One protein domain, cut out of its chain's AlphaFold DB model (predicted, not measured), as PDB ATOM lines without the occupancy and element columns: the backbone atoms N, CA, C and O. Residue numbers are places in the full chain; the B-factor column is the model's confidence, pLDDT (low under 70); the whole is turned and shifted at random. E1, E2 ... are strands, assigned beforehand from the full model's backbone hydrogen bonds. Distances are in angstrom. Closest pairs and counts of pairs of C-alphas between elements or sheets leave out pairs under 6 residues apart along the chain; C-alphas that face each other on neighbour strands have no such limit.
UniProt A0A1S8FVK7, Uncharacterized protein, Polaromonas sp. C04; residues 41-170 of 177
ATOM      1  N   TRP A  41       0.579 -33.666  38.092       91.44
ATOM      2  CA  TRP A  41      -0.772 -34.180  37.886       91.44
ATOM      3  C   TRP A  41      -1.408 -33.484  36.685       91.44
ATOM      4  O   TRP A  41      -1.293 -32.263  36.553       91.44
ATOM      5  N   ALA A  42      -2.085 -34.245  35.829       91.31
ATOM      6  CA  ALA A  42      -2.804 -33.724  34.670       91.31
ATOM      7  C   ALA A  42      -4.171 -34.410  34.527       91.31
ATOM      8  O   ALA A  42      -4.283 -35.595  34.843       91.31
ATOM      9  N   PRO A  43      -5.214 -33.696  34.072       93.69
ATOM     10  CA  PRO A  43      -6.493 -34.316  33.760       93.69
ATOM     11  C   PRO A  43      -6.415 -35.082  32.433       93.69
ATOM     12  O   PRO A  43      -5.802 -34.624  31.468       93.69
ATOM     13  N   LEU A  44      -7.081 -36.230  32.394       94.62
ATOM     14  CA  LEU A  44      -7.277 -37.075  31.227       94.62
ATOM     15  C   LEU A  44      -8.776 -37.335  31.061       94.62
ATOM     16  O   LEU A  44      -9.431 -37.786  31.998       94.62
ATOM     17  N   GLU A  45      -9.317 -37.077  29.876       95.88
ATOM     18  CA  GLU A  45     -10.715 -37.390  29.578       95.88
ATOM     19  C   GLU A  45     -10.837 -38.849  29.129       95.88
ATOM     20  O   GLU A  45     -10.240 -39.249  28.132       95.88
ATOM     21  N   VAL A  46     -11.617 -39.645  29.862       96.06
ATOM     22  CA  VAL A  46     -11.814 -41.076  29.600       96.06
ATOM     23  C   VAL A  46     -13.302 -41.381  29.506       96.06
ATOM     24  O   VAL A  46     -14.073 -41.054  30.412       96.06
ATOM     25  N   GLN A  47     -13.717 -42.038  28.425       94.75
ATOM     26  CA  GLN A  47     -15.080 -42.535  28.276       94.75
ATOM     27  C   GLN A  47     -15.135 -44.012  28.661       94.75
ATOM     28  O   GLN A  47     -14.484 -44.851  28.050       94.75
ATOM     29  N   SER A  48     -15.916 -44.323  29.686       91.38
ATOM     30  CA  SER A  48     -16.134 -45.698  30.144       91.38
ATOM     31  C   SER A  48     -16.975 -46.529  29.161       91.38
ATOM     32  O   SER A  48     -17.688 -45.956  28.331       91.38
ATOM     33  N   PRO A  49     -16.990 -47.872  29.288       87.56
ATOM     34  CA  PRO A  49     -17.815 -48.739  28.450       87.56
ATOM     35  C   PRO A  49     -19.317 -48.471  28.622       87.56
ATOM     36  O   PRO A  49     -20.093 -48.710  27.701       87.56
ATOM     37  N   SER A  50     -19.737 -47.938  29.777       87.19
ATOM     38  CA  SER A  50     -21.115 -47.486  30.014       87.19
ATOM     39  C   SER A  50     -21.471 -46.166  29.308       87.19
ATOM     40  O   SER A  50     -22.623 -45.734  29.362       87.19
ATOM     41  N   GLY A  51     -20.506 -45.514  28.651       90.69
ATOM     42  CA  GLY A  51     -20.661 -44.223  27.975       90.69
ATOM     43  C   GLY A  51     -20.454 -43.009  28.884       90.69
ATOM     44  O   GLY A  51     -20.485 -41.876  28.402       90.69
ATOM     45  N   THR A  52     -20.212 -43.215  30.182       92.50
ATOM     46  CA  THR A  52     -19.940 -42.130  31.135       92.50
ATOM     47  C   THR A  52     -18.565 -41.519  30.868       92.50
ATOM     48  O   THR A  52     -17.580 -42.254  30.776       92.50
ATOM     49  N   HIS A  53     -18.495 -40.189  30.782       94.81
ATOM     50  CA  HIS A  53     -17.245 -39.435  30.658       94.81
ATOM     51  C   HIS A  53     -16.677 -39.082  32.036       94.81
ATOM     52  O   HIS A  53     -17.391 -38.560  32.896       94.81
ATOM     53  N   TYR A  54     -15.383 -39.331  32.222       94.06
ATOM     54  CA  TYR A  54     -14.632 -39.020  33.431       94.06
ATOM     55  C   TYR A  54     -13.448 -38.116  33.101       94.06
ATOM     56  O   TYR A  54     -12.652 -38.446  32.228       94.06
ATOM     57  N   SER A  55     -13.284 -37.040  33.872       96.12
ATOM     58  CA  SER A  55     -12.036 -36.275  33.921       96.12
ATOM     59  C   SER A  55     -11.169 -36.846  35.044       96.12
ATOM     60  O   SER A  55     -11.412 -36.586  36.228       96.12
ATOM     61  N   VAL A  56     -10.228 -37.715  34.681       96.44
ATOM     62  CA  VAL A  56      -9.377 -38.467  35.606       96.44
ATOM     63  C   VAL A  56      -8.072 -37.714  35.822       96.44
ATOM     64  O   VAL A  56      -7.319 -37.486  34.882       96.44
ATOM     65  N   TRP A  57      -7.768 -37.351  37.064       95.81
ATOM     66  CA  TRP A  57      -6.463 -36.786  37.400       95.81
ATOM     67  C   TRP A  57      -5.429 -37.902  37.489       95.81
ATOM     68  O   TRP A  57      -5.522 -38.756  38.371       95.81
ATOM     69  N   VAL A  58      -4.456 -37.883  36.580       95.06
ATOM     70  CA  VAL A  58      -3.406 -38.898  36.448       95.06
ATOM     71  C   VAL A  58      -2.031 -38.315  36.736       95.06
ATOM     72  O   VAL A  58      -1.791 -37.116  36.547       95.06
ATOM     73  N   VAL A  59      -1.112 -39.169  37.183       92.88
ATOM     74  CA  VAL A  59       0.290 -38.786  37.351       92.88
ATOM     75  C   VAL A  59       0.977 -38.827  35.989       92.88
ATOM     76  O   VAL A  59       1.040 -39.864  35.328       92.88
ATOM     77  N   ARG A  60       1.527 -37.688  35.574       90.06
ATOM     78  CA  ARG A  60       2.307 -37.557  34.348       90.06
ATOM     79  C   ARG A  60       3.732 -38.044  34.585       90.06
ATOM     80  O   ARG A  60       4.443 -37.511  35.441       90.06
ATOM     81  N   ASP A  61       4.130 -39.047  33.815       89.50
ATOM     82  CA  ASP A  61       5.476 -39.605  33.842       89.50
ATOM     83  C   ASP A  61       6.487 -38.670  33.161       89.50
ATOM     84  O   ASP A  61       6.149 -37.916  32.243       89.50
ATOM     85  N   THR A  62       7.739 -38.708  33.612       86.31
ATOM     86  CA  THR A  62       8.802 -37.834  33.105       86.31
ATOM     87  C   THR A  62       9.238 -38.181  31.682       86.31
ATOM     88  O   THR A  62       9.737 -37.305  30.977       86.31
ATOM     89  N   SER A  63       9.030 -39.429  31.247       84.88
ATOM     90  CA  SER A  63       9.292 -39.889  29.871       84.88
ATOM     91  C   SER A  63       8.372 -39.245  28.829       84.88
ATOM     92  O   SER A  63       8.726 -39.173  27.654       84.88
ATOM     93  N   ILE A  64       7.217 -38.716  29.246       85.88
ATOM     94  CA  ILE A  64       6.251 -38.095  28.341       85.88
ATOM     95  C   ILE A  64       6.741 -36.682  27.964       85.88
ATOM     96  O   ILE A  64       6.925 -35.836  28.856       85.88
ATOM     97  N   PRO A  65       6.885 -36.357  26.660       81.81
ATOM     98  CA  PRO A  65       7.291 -35.024  26.213       81.81
ATOM     99  C   PRO A  65       6.403 -33.915  26.781       81.81
ATOM    100  O   PRO A  65       5.194 -34.086  26.937       81.81
ATOM    101  N   VAL A  66       6.953 -32.735  27.069       82.12
ATOM    102  CA  VAL A  66       6.135 -31.575  27.478       82.12
ATOM    103  C   VAL A  66       5.085 -31.248  26.404       82.12
ATOM    104  O   VAL A  66       5.409 -31.136  25.228       82.12
ATOM    105  N   GLY A  67       3.821 -31.096  26.813       81.81
ATOM    106  CA  GLY A  67       2.708 -30.767  25.911       81.81
ATOM    107  C   GLY A  67       2.125 -31.947  25.124       81.81
ATOM    108  O   GLY A  67       1.085 -31.772  24.500       81.81
ATOM    109  N   ALA A  68       2.735 -33.138  25.180       84.62
ATOM    110  CA  ALA A  68       2.166 -34.333  24.563       84.62
ATOM    111  C   ALA A  68       0.825 -34.715  25.205       84.62
ATOM    112  O   ALA A  68       0.709 -34.791  26.438       84.62
ATOM    113  N   THR A  69      -0.155 -34.970  24.343       88.69
ATOM    114  CA  THR A  69      -1.432 -35.609  24.657       88.69
ATOM    115  C   THR A  69      -1.335 -37.105  24.356       88.69
ATOM    116  O   THR A  69      -0.488 -37.491  23.550       88.69
ATOM    117  N   PRO A  70      -2.168 -37.949  24.980       91.81
ATOM    118  CA  PRO A  70      -2.207 -39.357  24.623       91.81
ATOM    119  C   PRO A  70      -2.684 -39.543  23.180       91.81
ATOM    120  O   PRO A  70      -3.615 -38.863  22.743       91.81
ATOM    121  N   ASP A  71      -2.062 -40.480  22.469       91.31
ATOM    122  CA  ASP A  71      -2.454 -40.906  21.123       91.31
ATOM    123  C   ASP A  71      -3.686 -41.818  21.166       91.31
ATOM    124  O   ASP A  71      -4.519 -41.801  20.261       91.31
ATOM    125  N   ASN A  72      -3.794 -42.627  22.224       93.38
ATOM    126  CA  ASN A  72      -4.887 -43.562  22.438       93.38
ATOM    127  C   ASN A  72      -5.189 -43.702  23.934       93.38
ATOM    128  O   ASN A  72      -4.292 -43.611  24.776       93.38
ATOM    129  N   ILE A  73      -6.461 -43.953  24.243       95.69
ATOM    130  CA  ILE A  73      -6.936 -44.347  25.568       95.69
ATOM    131  C   ILE A  73      -7.856 -45.552  25.375       95.69
ATOM    132  O   ILE A  73      -8.931 -45.439  24.790       95.69
ATOM    133  N   GLU A  74      -7.439 -46.703  25.881       94.38
ATOM    134  CA  GLU A  74      -8.178 -47.960  25.837       94.38
ATOM    135  C   GLU A  74      -8.726 -48.280  27.226       94.38
ATOM    136  O   GLU A  74      -7.969 -48.421  28.184       94.38
ATOM    137  N   VAL A  75     -10.044 -48.422  27.363       93.25
ATOM    138  CA  VAL A  75     -10.627 -48.834  28.643       93.25
ATOM    139  C   VAL A  75     -10.656 -50.353  28.742       93.25
ATOM    140  O   VAL A  75     -11.343 -51.017  27.973       93.25
ATOM    141  N   VAL A  76      -9.945 -50.882  29.735       89.88
ATOM    142  CA  VAL A  76      -9.840 -52.322  30.009       89.88
ATOM    143  C   VAL A  76     -11.046 -52.800  30.812       89.88
ATOM    144  O   VAL A  76     -11.624 -53.843  30.514       89.88
ATOM    145  N   ALA A  77     -11.439 -52.046  31.844       87.69
ATOM    146  CA  ALA A  77     -12.558 -52.418  32.703       87.69
ATOM    147  C   ALA A  77     -13.167 -51.218  33.442       87.69
ATOM    148  O   ALA A  77     -12.472 -50.294  33.863       87.69
ATOM    149  N   GLU A  78     -14.475 -51.290  33.686       89.44
ATOM    150  CA  GLU A  78     -15.184 -50.456  34.659       89.44
ATOM    151  C   GLU A  78     -15.690 -51.361  35.792       89.44
ATOM    152  O   GLU A  78     -16.508 -52.257  35.580       89.44
ATOM    153  N   ILE A  79     -15.197 -51.144  37.012       86.44
ATOM    154  CA  ILE A  79     -15.522 -51.977  38.178       86.44
ATOM    155  C   ILE A  79     -16.648 -51.298  38.951       86.44
ATOM    156  O   ILE A  79     -16.453 -50.665  39.998       86.44
ATOM    157  N   GLY A  80     -17.848 -51.383  38.375       84.12
ATOM    158  CA  GLY A  80     -19.008 -50.611  38.812       84.12
ATOM    159  C   GLY A  80     -18.681 -49.117  38.940       84.12
ATOM    160  O   GLY A  80     -17.749 -48.604  38.336       84.12
ATOM    161  N   LYS A  81     -19.384 -48.404  39.822       86.69
ATOM    162  CA  LYS A  81     -19.140 -46.968  40.068       86.69
ATOM    163  C   LYS A  81     -17.955 -46.700  41.011       86.69
ATOM    164  O   LYS A  81     -18.026 -45.785  41.827       86.69
ATOM    165  N   ARG A  82     -16.920 -47.550  41.005       88.19
ATOM    166  CA  ARG A  82     -15.822 -47.495  41.992       88.19
ATOM    167  C   ARG A  82     -14.454 -47.281  41.381       88.19
ATOM    168  O   ARG A  82     -13.717 -46.442  41.898       88.19
ATOM    169  N   ALA A  83     -14.123 -48.016  40.326       90.38
ATOM    170  CA  ALA A  83     -12.826 -47.907  39.679       90.38
ATOM    171  C   ALA A  83     -12.928 -48.011  38.157       90.38
ATOM    172  O   ALA A  83     -13.793 -48.713  37.632       90.38
ATOM    173  N   LEU A  84     -12.012 -47.326  37.481       92.81
ATOM    174  CA  LEU A  84     -11.803 -47.391  36.043       92.81
ATOM    175  C   LEU A  84     -10.379 -47.886  35.786       92.81
ATOM    176  O   LEU A  84      -9.431 -47.334  36.347       92.81
ATOM    177  N   VAL A  85     -10.243 -48.921  34.963       92.56
ATOM    178  CA  VAL A  85      -8.961 -49.479  34.524       92.56
ATOM    179  C   VAL A  85      -8.806 -49.159  33.050       92.56
ATOM    180  O   VAL A  85      -9.656 -49.539  32.244       92.56
ATOM    181  N   PHE A  86      -7.747 -48.451  32.693       95.00
ATOM    182  CA  PHE A  86      -7.519 -48.026  31.318       95.00
ATOM    183  C   PHE A  86      -6.030 -47.969  31.003       95.00
ATOM    184  O   PHE A  86      -5.191 -47.928  31.901       95.00
ATOM    185  N   ILE A  87      -5.722 -47.994  29.714       95.31
ATOM    186  CA  ILE A  87      -4.381 -47.879  29.169       95.31
ATOM    187  C   ILE A  87      -4.328 -46.608  28.339       95.31
ATOM    188  O   ILE A  87      -5.140 -46.433  27.436       95.31
ATOM    189  N   ASP A  88      -3.380 -45.728  28.621       95.62
ATOM    190  CA  ASP A  88      -3.070 -44.572  27.787       95.62
ATOM    191  C   ASP A  88      -1.696 -44.737  27.132       95.62
ATOM    192  O   ASP A  88      -0.769 -45.315  27.706       95.62
ATOM    193  N   SER A  89      -1.581 -44.255  25.896       93.62
ATOM    194  CA  SER A  89      -0.344 -44.291  25.120       93.62
ATOM    195  C   SER A  89       0.077 -42.892  24.705       93.62
ATOM    196  O   SER A  89      -0.760 -42.095  24.294       93.62
ATOM    197  N   TYR A  90       1.372 -42.610  24.745       91.25
ATOM    198  CA  TYR A  90       1.956 -41.359  24.273       91.25
ATOM    199  C   TYR A  90       3.063 -41.637  23.255       91.25
ATOM    200  O   TYR A  90       3.690 -42.703  23.309       91.25
ATOM    201  N   PRO A  91       3.393 -40.650  22.404       82.75
ATOM    202  CA  PRO A  91       4.600 -40.710  21.603       82.75
ATOM    203  C   PRO A  91       5.807 -40.869  22.523       82.75
ATOM    204  O   PRO A  91       5.983 -40.086  23.465       82.75
ATOM    205  N   SER A  92       6.642 -41.871  22.254       74.44
ATOM    206  CA  SER A  92       7.868 -42.052  23.020       74.44
ATOM    207  C   SER A  92       8.978 -41.141  22.513       74.44
ATOM    208  O   SER A  92       9.136 -40.904  21.313       74.44
ATOM    209  N   ILE A  93       9.771 -40.631  23.451       68.50
ATOM    210  CA  ILE A  93      11.065 -40.036  23.138       68.50
ATOM    211  C   ILE A  93      12.015 -41.203  22.897       68.50
ATOM    212  O   ILE A  93      12.174 -42.059  23.766       68.50
ATOM    213  N   SER A  94      12.666 -41.240  21.735       60.53
ATOM    214  CA  SER A  94      13.721 -42.226  21.498       60.53
ATOM    215  C   SER A  94      14.774 -42.136  22.608       60.53
ATOM    216  O   SER A  94      15.378 -41.087  22.834       60.53
ATOM    217  N   GLY A  95      14.965 -43.243  23.329       57.16
ATOM    218  CA  GLY A  95      16.079 -43.409  24.256       57.16
ATOM    219  C   GLY A  95      17.408 -43.596  23.517       57.16
ATOM    220  O   GLY A  95      17.486 -43.530  22.291       57.16
ATOM    221  N   GLY A  96      18.478 -43.884  24.262       52.66
ATOM    222  CA  GLY A  96      19.803 -44.174  23.691       52.66
ATOM    223  C   GLY A  96      19.886 -45.475  22.875       52.66
ATOM    224  O   GLY A  96      20.937 -45.766  22.306       52.66
ATOM    225  N   MET A  97      18.809 -46.263  22.811       48.88
ATOM    226  CA  MET A  97      18.739 -47.471  21.993       48.88
ATOM    227  C   MET A  97      18.260 -47.146  20.579       48.88
ATOM    228  O   MET A  97      17.219 -46.528  20.376       48.88
ATOM    229  N   SER A  98      19.013 -47.612  19.584       50.91
ATOM    230  CA  SER A  98      18.727 -47.384  18.161       50.91
ATOM    231  C   SER A  98      17.452 -48.082  17.666       50.91
ATOM    232  O   SER A  98      16.961 -47.746  16.594       50.91
ATOM    233  N   TYR A  99      16.931 -49.048  18.429       54.62
ATOM    234  CA  TYR A  99      15.709 -49.791  18.136       54.62
ATOM    235  C   TYR A  99      14.926 -50.012  19.428       54.62
ATOM    236  O   TYR A  99      15.312 -50.822  20.263       54.62
ATOM    237  N   CYS A 100      13.820 -49.296  19.573       63.69
ATOM    238  CA  CYS A 100      12.794 -49.600  20.554       63.69
ATOM    239  C   CYS A 100      11.608 -50.213  19.810       63.69
ATOM    240  O   CYS A 100      11.043 -49.555  18.937       63.69
ATOM    241  N   GLN A 101      11.251 -51.459  20.130       64.31
ATOM    242  CA  GLN A 101      10.089 -52.124  19.524       64.31
ATOM    243  C   GLN A 101       8.769 -51.517  20.013       64.31
ATOM    244  O   GLN A 101       7.827 -51.417  19.235       64.31
ATOM    245  N   ALA A 102       8.730 -51.047  21.265       68.69
ATOM    246  CA  ALA A 102       7.544 -50.442  21.865       68.69
ATOM    247  C   ALA A 102       7.036 -49.206  21.098       68.69
ATOM    248  O   ALA A 102       5.832 -49.015  20.957       68.69
ATOM    249  N   GLY A 103       7.932 -48.334  20.617       76.94
ATOM    250  CA  GLY A 103       7.589 -47.120  19.855       76.94
ATOM    251  C   GLY A 103       6.747 -46.061  20.596       76.94
ATOM    252  O   GLY A 103       6.578 -44.953  20.088       76.94
ATOM    253  N   GLN A 104       6.235 -46.370  21.789       87.19
ATOM    254  CA  GLN A 104       5.305 -45.564  22.575       87.19
ATOM    255  C   GLN A 104       5.612 -45.684  24.071       87.19
ATOM    256  O   GLN A 104       6.176 -46.679  24.525       87.19
ATOM    257  N   GLU A 105       5.223 -44.666  24.838       90.44
ATOM    258  CA  GLU A 105       5.094 -44.785  26.291       90.44
ATOM    259  C   GLU A 105       3.669 -45.253  26.586       90.44
ATOM    260  O   GLU A 105       2.723 -44.501  26.344       90.44
ATOM    261  N   ARG A 106       3.497 -46.479  27.082       93.62
ATOM    262  CA  ARG A 106       2.177 -47.012  27.460       93.62
ATOM    263  C   ARG A 106       2.098 -47.229  28.954       93.62
ATOM    264  O   ARG A 106       3.018 -47.781  29.552       93.62
ATOM    265  N   PHE A 107       0.981 -46.838  29.552       94.56
ATOM    266  CA  PHE A 107       0.741 -46.988  30.982       94.56
ATOM    267  C   PHE A 107      -0.589 -47.679  31.203       94.56
ATOM    268  O   PHE A 107      -1.587 -47.321  30.593       94.56
ATOM    269  N   LEU A 108      -0.610 -48.650  32.106       94.88
ATOM    270  CA  LEU A 108      -1.844 -49.123  32.706       94.88
ATOM    271  C   LEU A 108      -2.131 -48.247  33.917       94.88
ATOM    272  O   LEU A 108      -1.270 -48.095  34.786       94.88
ATOM    273  N   ARG A 109      -3.356 -47.746  34.017       95.69
ATOM    274  CA  ARG A 109      -3.815 -46.930  35.134       95.69
ATOM    275  C   ARG A 109      -5.054 -47.521  35.775       95.69
ATOM    276  O   ARG A 109      -5.936 -48.054  35.101       95.69
ATOM    277  N   ILE A 110      -5.127 -47.376  37.094       93.25
ATOM    278  CA  ILE A 110      -6.334 -47.636  37.875       93.25
ATOM    279  C   ILE A 110      -6.701 -46.328  38.558       93.25
ATOM    280  O   ILE A 110      -5.898 -45.749  39.289       93.25
ATOM    281  N   ALA A 111      -7.919 -45.857  38.315       93.94
ATOM    282  CA  ALA A 111      -8.446 -44.649  38.923       93.94
ATOM    283  C   ALA A 111      -9.657 -44.957  39.791       93.94
ATOM    284  O   ALA A 111     -10.546 -45.711  39.397       93.94
ATOM    285  N   SER A 112      -9.731 -44.318  40.956       92.69
ATOM    286  CA  SER A 112     -10.949 -44.309  41.755       92.69
ATOM    287  C   SER A 112     -11.955 -43.341  41.146       92.69
ATOM    288  O   SER A 112     -11.663 -42.159  40.985       92.69
ATOM    289  N   ILE A 113     -13.162 -43.833  40.870       92.06
ATOM    290  CA  ILE A 113     -14.323 -43.053  40.408       92.06
ATOM    291  C   ILE A 113     -15.464 -43.055  41.439       92.06
ATOM    292  O   ILE A 113     -16.579 -42.629  41.153       92.06
ATOM    293  N   ALA A 114     -15.195 -43.533  42.659       89.12
ATOM    294  CA  ALA A 114     -16.182 -43.608  43.739       89.12
ATOM    295  C   ALA A 114     -16.565 -42.235  44.321       89.12
ATOM    296  O   ALA A 114     -17.563 -42.108  45.032       89.12
ATOM    297  N   ARG A 115     -15.740 -41.212  44.077       85.94
ATOM    298  CA  ARG A 115     -15.912 -39.847  44.589       85.94
ATOM    299  C   ARG A 115     -16.207 -38.890  43.437       85.94
ATOM    300  O   ARG A 115     -16.044 -39.227  42.272       85.94
ATOM    301  N   LYS A 116     -16.602 -37.658  43.778       84.44
ATOM    302  CA  LYS A 116     -16.869 -36.588  42.800       84.44
ATOM    303  C   LYS A 116     -15.665 -36.296  41.891       84.44
ATOM    304  O   LYS A 116     -15.862 -35.909  40.747       84.44
ATOM    305  N   LEU A 117     -14.450 -36.443  42.416       89.62
ATOM    306  CA  LEU A 117     -13.211 -36.300  41.659       89.62
ATOM    307  C   LEU A 117     -12.661 -37.690  41.340       89.62
ATOM    308  O   LEU A 117     -12.411 -38.459  42.271       89.62
ATOM    309  N   ALA A 118     -12.463 -37.979  40.054       94.12
ATOM    310  CA  ALA A 118     -11.773 -39.181  39.618       94.12
ATOM    311  C   ALA A 118     -10.259 -38.964  39.705       94.12
ATOM    312  O   ALA A 118      -9.737 -37.986  39.165       94.12
ATOM    313  N   VAL A 119      -9.560 -39.850  40.411       94.75
ATOM    314  CA  VAL A 119      -8.118 -39.723  40.667       94.75
ATOM    315  C   VAL A 119      -7.459 -41.082  40.511       94.75
ATOM    316  O   VAL A 119      -7.981 -42.088  40.992       94.75
ATOM    317  N   GLU A 120      -6.312 -41.099  39.850       94.31
ATOM    318  CA  GLU A 120      -5.431 -42.255  39.780       94.31
ATOM    319  C   GLU A 120      -5.029 -42.738  41.182       94.31
ATOM    320  O   GLU A 120      -4.581 -41.963  42.027       94.31
ATOM    321  N   THR A 121      -5.188 -44.036  41.421       91.75
ATOM    322  CA  THR A 121      -4.707 -44.728  42.624       91.75
ATOM    323  C   THR A 121      -3.548 -45.671  42.321       91.75
ATOM    324  O   THR A 121      -2.815 -46.035  43.234       91.75
ATOM    325  N   PHE A 122      -3.367 -46.040  41.050       91.12
ATOM    326  CA  PHE A 122      -2.282 -46.877  40.557       91.12
ATOM    327  C   PHE A 122      -1.863 -46.460  39.162       91.12
ATOM    328  O   PHE A 122      -2.724 -46.172  38.323       91.12
ATOM    329  N   HIS A 123      -0.585 -46.640  38.862       93.62
ATOM    330  CA  HIS A 123      -0.177 -46.913  37.499       93.62
ATOM    331  C   HIS A 123       1.002 -47.875  37.459       93.62
ATOM    332  O   HIS A 123       1.760 -48.001  38.422       93.62
ATOM    333  N   VAL A 124       1.198 -48.490  36.301       92.75
ATOM    334  CA  VAL A 124       2.450 -49.148  35.941       92.75
ATOM    335  C   VAL A 124       2.741 -48.893  34.470       92.75
ATOM    336  O   VAL A 124       1.833 -48.835  33.638       92.75
ATOM    337  N   LYS A 125       4.019 -48.714  34.155       92.69
ATOM    338  CA  LYS A 125       4.500 -48.546  32.789       92.69
ATOM    339  C   LYS A 125       4.516 -49.912  32.096       92.69
ATOM    340  O   LYS A 125       5.074 -50.876  32.617       92.69
ATOM    341  N   LEU A 126       3.842 -50.001  30.958       92.75
ATOM    342  CA  LEU A 126       3.699 -51.217  30.158       92.75
ATOM    343  C   LEU A 126       4.780 -51.307  29.089       92.75
ATOM    344  O   LEU A 126       5.326 -52.382  28.875       92.75
ATOM    345  N   GLU A 127       5.074 -50.184  28.440       91.31
ATOM    346  CA  GLU A 127       6.023 -50.078  27.334       91.31
ATOM    347  C   GLU A 127       6.704 -48.710  27.379       91.31
ATOM    348  O   GLU A 127       6.057 -47.715  27.715       91.31
ATOM    349  N   SER A 128       8.005 -48.666  27.089       88.81
ATOM    350  CA  SER A 128       8.783 -47.426  27.089       88.81
ATOM    351  C   SER A 128      10.108 -47.569  26.365       88.81
ATOM    352  O   SER A 128      10.906 -48.458  26.672       88.81
ATOM    353  N   CYS A 129      10.390 -46.633  25.460       83.38
ATOM    354  CA  CYS A 129      11.697 -46.564  24.812       83.38
ATOM    355  C   CYS A 129      12.740 -45.850  25.663       83.38
ATOM    356  O   CYS A 129      13.930 -46.118  25.494       83.38
ATOM    357  N   SER A 130      12.328 -44.939  26.549       82.00
ATOM    358  CA  SER A 130      13.271 -44.265  27.443       82.00
ATOM    359  C   SER A 130      13.797 -45.216  28.512       82.00
ATOM    360  O   SER A 130      14.986 -45.190  28.828       82.00
ATOM    361  N   ASP A 131      12.914 -46.075  29.022       84.44
ATOM    362  CA  ASP A 131      13.194 -46.918  30.183       84.44
ATOM    363  C   ASP A 131      13.508 -48.369  29.793       84.44
ATOM    364  O   ASP A 131      13.804 -49.189  30.659       84.44
ATOM    365  N   ASN A 132      13.505 -48.673  28.490       84.31
ATOM    366  CA  ASN A 132      13.688 -50.013  27.931       84.31
ATOM    367  C   ASN A 132      12.678 -51.011  28.512       84.31
ATOM    368  O   ASN A 132      13.060 -52.056  29.026       84.31
ATOM    369  N   ILE A 133      11.392 -50.676  28.467       88.38
ATOM    370  CA  ILE A 133      10.319 -51.560  28.924       88.38
ATOM    371  C   ILE A 133       9.610 -52.109  27.695       88.38
ATOM    372  O   ILE A 133       9.174 -51.346  26.829       88.38
ATOM    373  N   GLU A 134       9.484 -53.429  27.639       88.94
ATOM    374  CA  GLU A 134       8.871 -54.133  26.519       88.94
ATOM    375  C   GLU A 134       7.870 -55.163  27.033       88.94
ATOM    376  O   GLU A 134       8.207 -56.076  27.798       88.94
ATOM    377  N   LEU A 135       6.619 -55.000  26.610       90.31
ATOM    378  CA  LEU A 135       5.527 -55.893  26.954       90.31
ATOM    379  C   LEU A 135       5.636 -57.191  26.140       90.31
ATOM    380  O   LEU A 135       6.000 -57.181  24.966       90.31
ATOM    381  N   ALA A 136       5.313 -58.331  26.749       89.31
ATOM    382  CA  ALA A 136       5.197 -59.584  26.008       89.31
ATOM    383  C   ALA A 136       3.950 -59.594  25.110       89.31
ATOM    384  O   ALA A 136       3.079 -58.738  25.213       89.31
ATOM    385  N   SER A 137       3.826 -60.601  24.245       84.69
ATOM    386  CA  SER A 137       2.590 -60.863  23.498       84.69
ATOM    387  C   SER A 137       1.935 -62.139  24.044       84.69
ATOM    388  O   SER A 137       2.605 -63.175  24.060       84.69
ATOM    389  N   PRO A 138       0.676 -62.106  24.536       78.88
ATOM    390  CA  PRO A 138      -0.293 -60.994  24.508       78.88
ATOM    391  C   PRO A 138      -0.105 -59.917  25.596       78.88
ATOM    392  O   PRO A 138      -0.771 -58.888  25.545       78.88
ATOM    393  N   GLY A 139       0.786 -60.132  26.571       86.94
ATOM    394  CA  GLY A 139       1.296 -59.081  27.463       86.94
ATOM    395  C   GLY A 139       0.404 -58.676  28.629       86.94
ATOM    396  O   GLY A 139       0.903 -58.496  29.734       86.94
ATOM    397  N   ILE A 140      -0.903 -58.560  28.414       90.38
ATOM    398  CA  ILE A 140      -1.886 -58.219  29.448       90.38
ATOM    399  C   ILE A 140      -3.060 -59.186  29.354       90.38
ATOM    400  O   ILE A 140      -3.580 -59.453  28.273       90.38
ATOM    401  N   GLU A 141      -3.497 -59.690  30.501       90.12
ATOM    402  CA  GLU A 141      -4.647 -60.579  30.619       90.12
ATOM    403  C   GLU A 141      -5.555 -60.091  31.755       90.12
ATOM    404  O   GLU A 141      -5.118 -59.940  32.898       90.12
ATOM    405  N   TRP A 142      -6.829 -59.844  31.443       85.81
ATOM    406  CA  TRP A 142      -7.855 -59.537  32.437       85.81
ATOM    407  C   TRP A 142      -8.648 -60.796  32.791       85.81
ATOM    408  O   TRP A 142      -9.256 -61.414  31.920       85.81
ATOM    409  N   LEU A 143      -8.657 -61.143  34.078       88.25
ATOM    410  CA  LEU A 143      -9.381 -62.275  34.654       88.25
ATOM    411  C   LEU A 143     -10.570 -61.740  35.468       88.25
ATOM    412  O   LEU A 143     -10.410 -61.406  36.651       88.25
ATOM    413  N   PRO A 144     -11.760 -61.599  34.854       81.50
ATOM    414  CA  PRO A 144     -12.905 -60.963  35.496       81.50
ATOM    415  C   PRO A 144     -13.413 -61.740  36.714       81.50
ATOM    416  O   PRO A 144     -13.885 -61.122  37.667       81.50
ATOM    417  N   GLU A 145     -13.291 -63.070  36.729       85.19
ATOM    418  CA  GLU A 145     -13.791 -63.930  37.808       85.19
ATOM    419  C   GLU A 145     -13.067 -63.677  39.134       85.19
ATOM    420  O   GLU A 145     -13.673 -63.766  40.202       85.19
ATOM    421  N   SER A 146     -11.776 -63.348  39.067       84.56
ATOM    422  CA  SER A 146     -10.940 -63.060  40.233       84.56
ATOM    423  C   SER A 146     -10.617 -61.574  40.394       84.56
ATOM    424  O   SER A 146      -9.851 -61.214  41.291       84.56
ATOM    425  N   ALA A 147     -11.173 -60.713  39.532       83.44
ATOM    426  CA  ALA A 147     -10.818 -59.300  39.418       83.44
ATOM    427  C   ALA A 147      -9.292 -59.086  39.373       83.44
ATOM    428  O   ALA A 147      -8.744 -58.231  40.074       83.44
ATOM    429  N   THR A 148      -8.592 -59.919  38.601       87.62
ATOM    430  CA  THR A 148      -7.128 -59.913  38.532       87.62
ATOM    431  C   THR A 148      -6.669 -59.485  37.155       87.62
ATOM    432  O   THR A 148      -7.090 -60.051  36.152       87.62
ATOM    433  N   LEU A 149      -5.746 -58.533  37.113       89.31
ATOM    434  CA  LEU A 149      -4.988 -58.231  35.913       89.31
ATOM    435  C   LEU A 149      -3.619 -58.901  36.005       89.31
ATOM    436  O   LEU A 149      -2.912 -58.734  37.000       89.31
ATOM    437  N   ARG A 150      -3.235 -59.645  34.975       92.81
ATOM    438  CA  ARG A 150      -1.879 -60.163  34.811       92.81
ATOM    439  C   ARG A 150      -1.166 -59.370  33.740       92.81
ATOM    440  O   ARG A 150      -1.740 -59.083  32.694       92.81
ATOM    441  N   ILE A 151       0.080 -59.034  34.017       94.25
ATOM    442  CA  ILE A 151       0.951 -58.320  33.099       94.25
ATOM    443  C   ILE A 151       2.231 -59.127  32.961       94.25
ATOM    444  O   ILE A 151       2.794 -59.581  33.958       94.25
ATOM    445  N   HIS A 152       2.663 -59.315  31.724       94.56
ATOM    446  CA  HIS A 152       3.851 -60.053  31.345       94.56
ATOM    447  C   HIS A 152       4.725 -59.150  30.485       94.56
ATOM    448  O   HIS A 152       4.305 -58.699  29.418       94.56
ATOM    449  N   TRP A 153       5.953 -58.928  30.929       93.75
ATOM    450  CA  TRP A 153       6.961 -58.176  30.200       93.75
ATOM    451  C   TRP A 153       8.044 -59.110  29.670       93.75
ATOM    452  O   TRP A 153       8.458 -60.051  30.353       93.75
ATOM    453  N   LEU A 154       8.543 -58.812  28.472       90.31
ATOM    454  CA  LEU A 154       9.834 -59.323  28.001       90.31
ATOM    455  C   LEU A 154      10.974 -58.610  28.729       90.31
ATOM    456  O   LEU A 154      11.974 -59.241  29.070       90.31
ATOM    457  N   GLN A 155      10.780 -57.318  29.008       89.50
ATOM    458  CA  GLN A 155      11.665 -56.503  29.823       89.50
ATOM    459  C   GLN A 155      10.838 -55.603  30.747       89.50
ATOM    460  O   GLN A 155      10.150 -54.693  30.282       89.50
ATOM    461  N   GLY A 156      10.857 -55.920  32.043       88.75
ATOM    462  CA  GLY A 156      10.005 -55.286  33.049       88.75
ATOM    463  C   GLY A 156      10.545 -53.969  33.617       88.75
ATOM    464  O   GLY A 156      11.725 -53.650  33.450       88.75
ATOM    465  N   PRO A 157       9.694 -53.202  34.319       86.44
ATOM    466  CA  PRO A 157      10.077 -51.949  34.971       86.44
ATOM    467  C   PRO A 157      11.104 -52.113  36.106       86.44
ATOM    468  O   PRO A 157      11.863 -51.176  36.355       86.44
ATOM    469  N   ASP A 158      11.158 -53.269  36.778       84.38
ATOM    470  CA  ASP A 158      11.998 -53.450  37.975       84.38
ATOM    471  C   ASP A 158      13.395 -54.039  37.674       84.38
ATOM    472  O   ASP A 158      14.244 -54.117  38.566       84.38
ATOM    473  N   GLY A 159      13.677 -54.433  36.424       72.38
ATOM    474  CA  GLY A 159      14.938 -55.081  36.057       72.38
ATOM    475  C   GLY A 159      15.330 -54.903  34.592       72.38
ATOM    476  O   GLY A 159      14.614 -55.298  33.673       72.38
ATOM    477  N   TRP A 160      16.519 -54.337  34.364       75.00
ATOM    478  CA  TRP A 160      17.077 -54.185  33.019       75.00
ATOM    479  C   TRP A 160      17.297 -55.545  32.350       75.00
ATOM    480  O   TRP A 160      18.036 -56.388  32.856       75.00
ATOM    481  N   GLY A 161      16.692 -55.723  31.176       72.81
ATOM    482  CA  GLY A 161      16.836 -56.915  30.337       72.81
ATOM    483  C   GLY A 161      16.218 -58.197  30.899       72.81
ATOM    484  O   GLY A 161      16.525 -59.272  30.386       72.81
ATOM    485  N   THR A 162      15.390 -58.124  31.948       82.44
ATOM    486  CA  THR A 162      14.796 -59.316  32.571       82.44
ATOM    487  C   THR A 162      13.290 -59.395  32.341       82.44
ATOM    488  O   THR A 162      12.592 -58.410  32.610       82.44
ATOM    489  N   PRO A 163      12.767 -60.566  31.930       89.81
ATOM    490  CA  PRO A 163      11.334 -60.815  31.925       89.81
ATOM    491  C   PRO A 163      10.734 -60.652  33.321       89.81
ATOM    492  O   PRO A 163      11.311 -61.102  34.312       89.81
ATOM    493  N   GLU A 164       9.551 -60.051  33.383       92.88
ATOM    494  CA  GLU A 164       8.809 -59.824  34.623       92.88
ATOM    495  C   GLU A 164       7.355 -60.266  34.434       92.88
ATOM    496  O   GLU A 164       6.792 -60.167  33.341       92.88
ATOM    497  N   ALA A 165       6.726 -60.744  35.504       92.56
ATOM    498  CA  ALA A 165       5.287 -60.942  35.546       92.56
ATOM    499  C   ALA A 165       4.719 -60.359  36.839       92.56
ATOM    500  O   ALA A 165       5.246 -60.612  37.924       92.56
ATOM    501  N   ARG A 166       3.611 -59.625  36.730       92.50
ATOM    502  CA  ARG A 166       2.911 -59.032  37.873       92.50
ATOM    503  C   ARG A 166       1.439 -59.398  37.825       92.50
ATOM    504  O   ARG A 166       0.815 -59.377  36.768       92.50
ATOM    505  N   SER A 167       0.888 -59.750  38.981       91.88
ATOM    506  CA  SER A 167      -0.546 -59.976  39.164       91.88
ATOM    507  C   SER A 167      -1.092 -58.900  40.089       91.88
ATOM    508  O   SER A 167      -0.622 -58.768  41.212       91.88
ATOM    509  N   ILE A 168      -2.073 -58.145  39.613       87.81
ATOM    510  CA  ILE A 168      -2.701 -57.046  40.343       87.81
ATOM    511  C   ILE A 168      -4.134 -57.461  40.645       87.81
ATOM    512  O   ILE A 168      -4.924 -57.694  39.730       87.81
ATOM    513  N   HIS A 169      -4.476 -57.564  41.925       87.19
ATOM    514  CA  HIS A 169      -5.847 -57.825  42.348       87.19
ATOM    515  C   HIS A 169      -6.582 -56.508  42.602       87.19
ATOM    516  O   HIS A 169      -6.141 -55.684  43.401       87.19
ATOM    517  N   ILE A 170      -7.720 -56.310  41.938       78.75
ATOM    518  CA  ILE A 170      -8.490 -55.068  42.016       78.75
ATOM    519  C   ILE A 170      -9.704 -55.282  42.926       78.75
ATOM    520  O   ILE A 170     -10.801 -55.624  42.485       78.75
TER     521      ILE A 170
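Overview. This is residues 41 to 170 of the 177 residues of an uncharacterized protein of Polaromonas sp. C04 (UniProt A0A1S8FVK7). Picture a six-stranded sheet folded back on itself like part of a barrel, with the hairpin E1 and E2 facing the leaf E5 E4 E3, E6 as the hinge, and the edge strands E1 and E3 near each other but not paired. A second, smaller sheet, E7 E8 E9, covers the other side of that leaf, making a sandwich, two sheets face to face. The printed part has 130 residues with nine named strands, E1 to E9 in order along the chain, and no named helix; the class is all strand. The large sheet, order E1 E2 E6 E5 E4 E3, is mixed, and the small one is antiparallel. The whole is compact, with a radius of gyration of the C-alphas of 14.6 A and spans of 43 by 36 by 20 A, only just flat.

Arrangement. Start at E1, residues 41 to 47, which forms a hairpin with E2, residues 53 to 60; look for N 44 and O 56, 2.8 A apart. After a long link come E3, residues 72 to 79, E4, residues 83 to 91, E5, residues 104 to 112, and E6, residues 118 to 127, a meander, each strand the antiparallel neighbour of the one before. Check N 85 and O 77 at 2.8 A, N 109 and O 86 at 2.8 A, and N 124 and O 108 at 2.9 A. E6 bends by 67 degrees at residue 121, and its pairing is staggered: residues 118 to 119 pair with E2, parallel, with N 57 and O 118 at 2.9 A, and residues 119 to 127 pair with E5. The closest C-alphas of E1 and E3, those of Val 46 and Ile 73, are 7.1 A apart. A short link leads to the second meander: E7, residues 134 to 143, E8, residues 148 to 155, and E9, residues 164 to 169. Here N 150 and O 141 are 2.8 A apart, and N 151 and O 166 are 2.9 A apart. Between the two sheets of the sandwich, the closest C-alphas of E6 and E8, those of Leu 126 and Trp 153, are 7.7 A apart.

Along the chain. Find C-alpha 41 at (-0.772, -34.180, 37.886), where E1 begins. E4 runs 26.1 A from C-alpha 83, E5 25.2 A and E6 24.2 A, ending at C-alpha 127, (6.023, -50.078, 27.334). E7 runs 21.6 A and bends by 74 degrees at residue 137. E9 ends at C-alpha 169, (-5.847, -57.825, 42.348).

Size, cuts and confidence. The C-alphas farthest apart, those of Ser 98 and Lys 116, are 44.6 A apart. The printed part has no cut. The long links are E2 to E3 and E4 to E5; confidence is under 70 at residues 93 to 102, in the second.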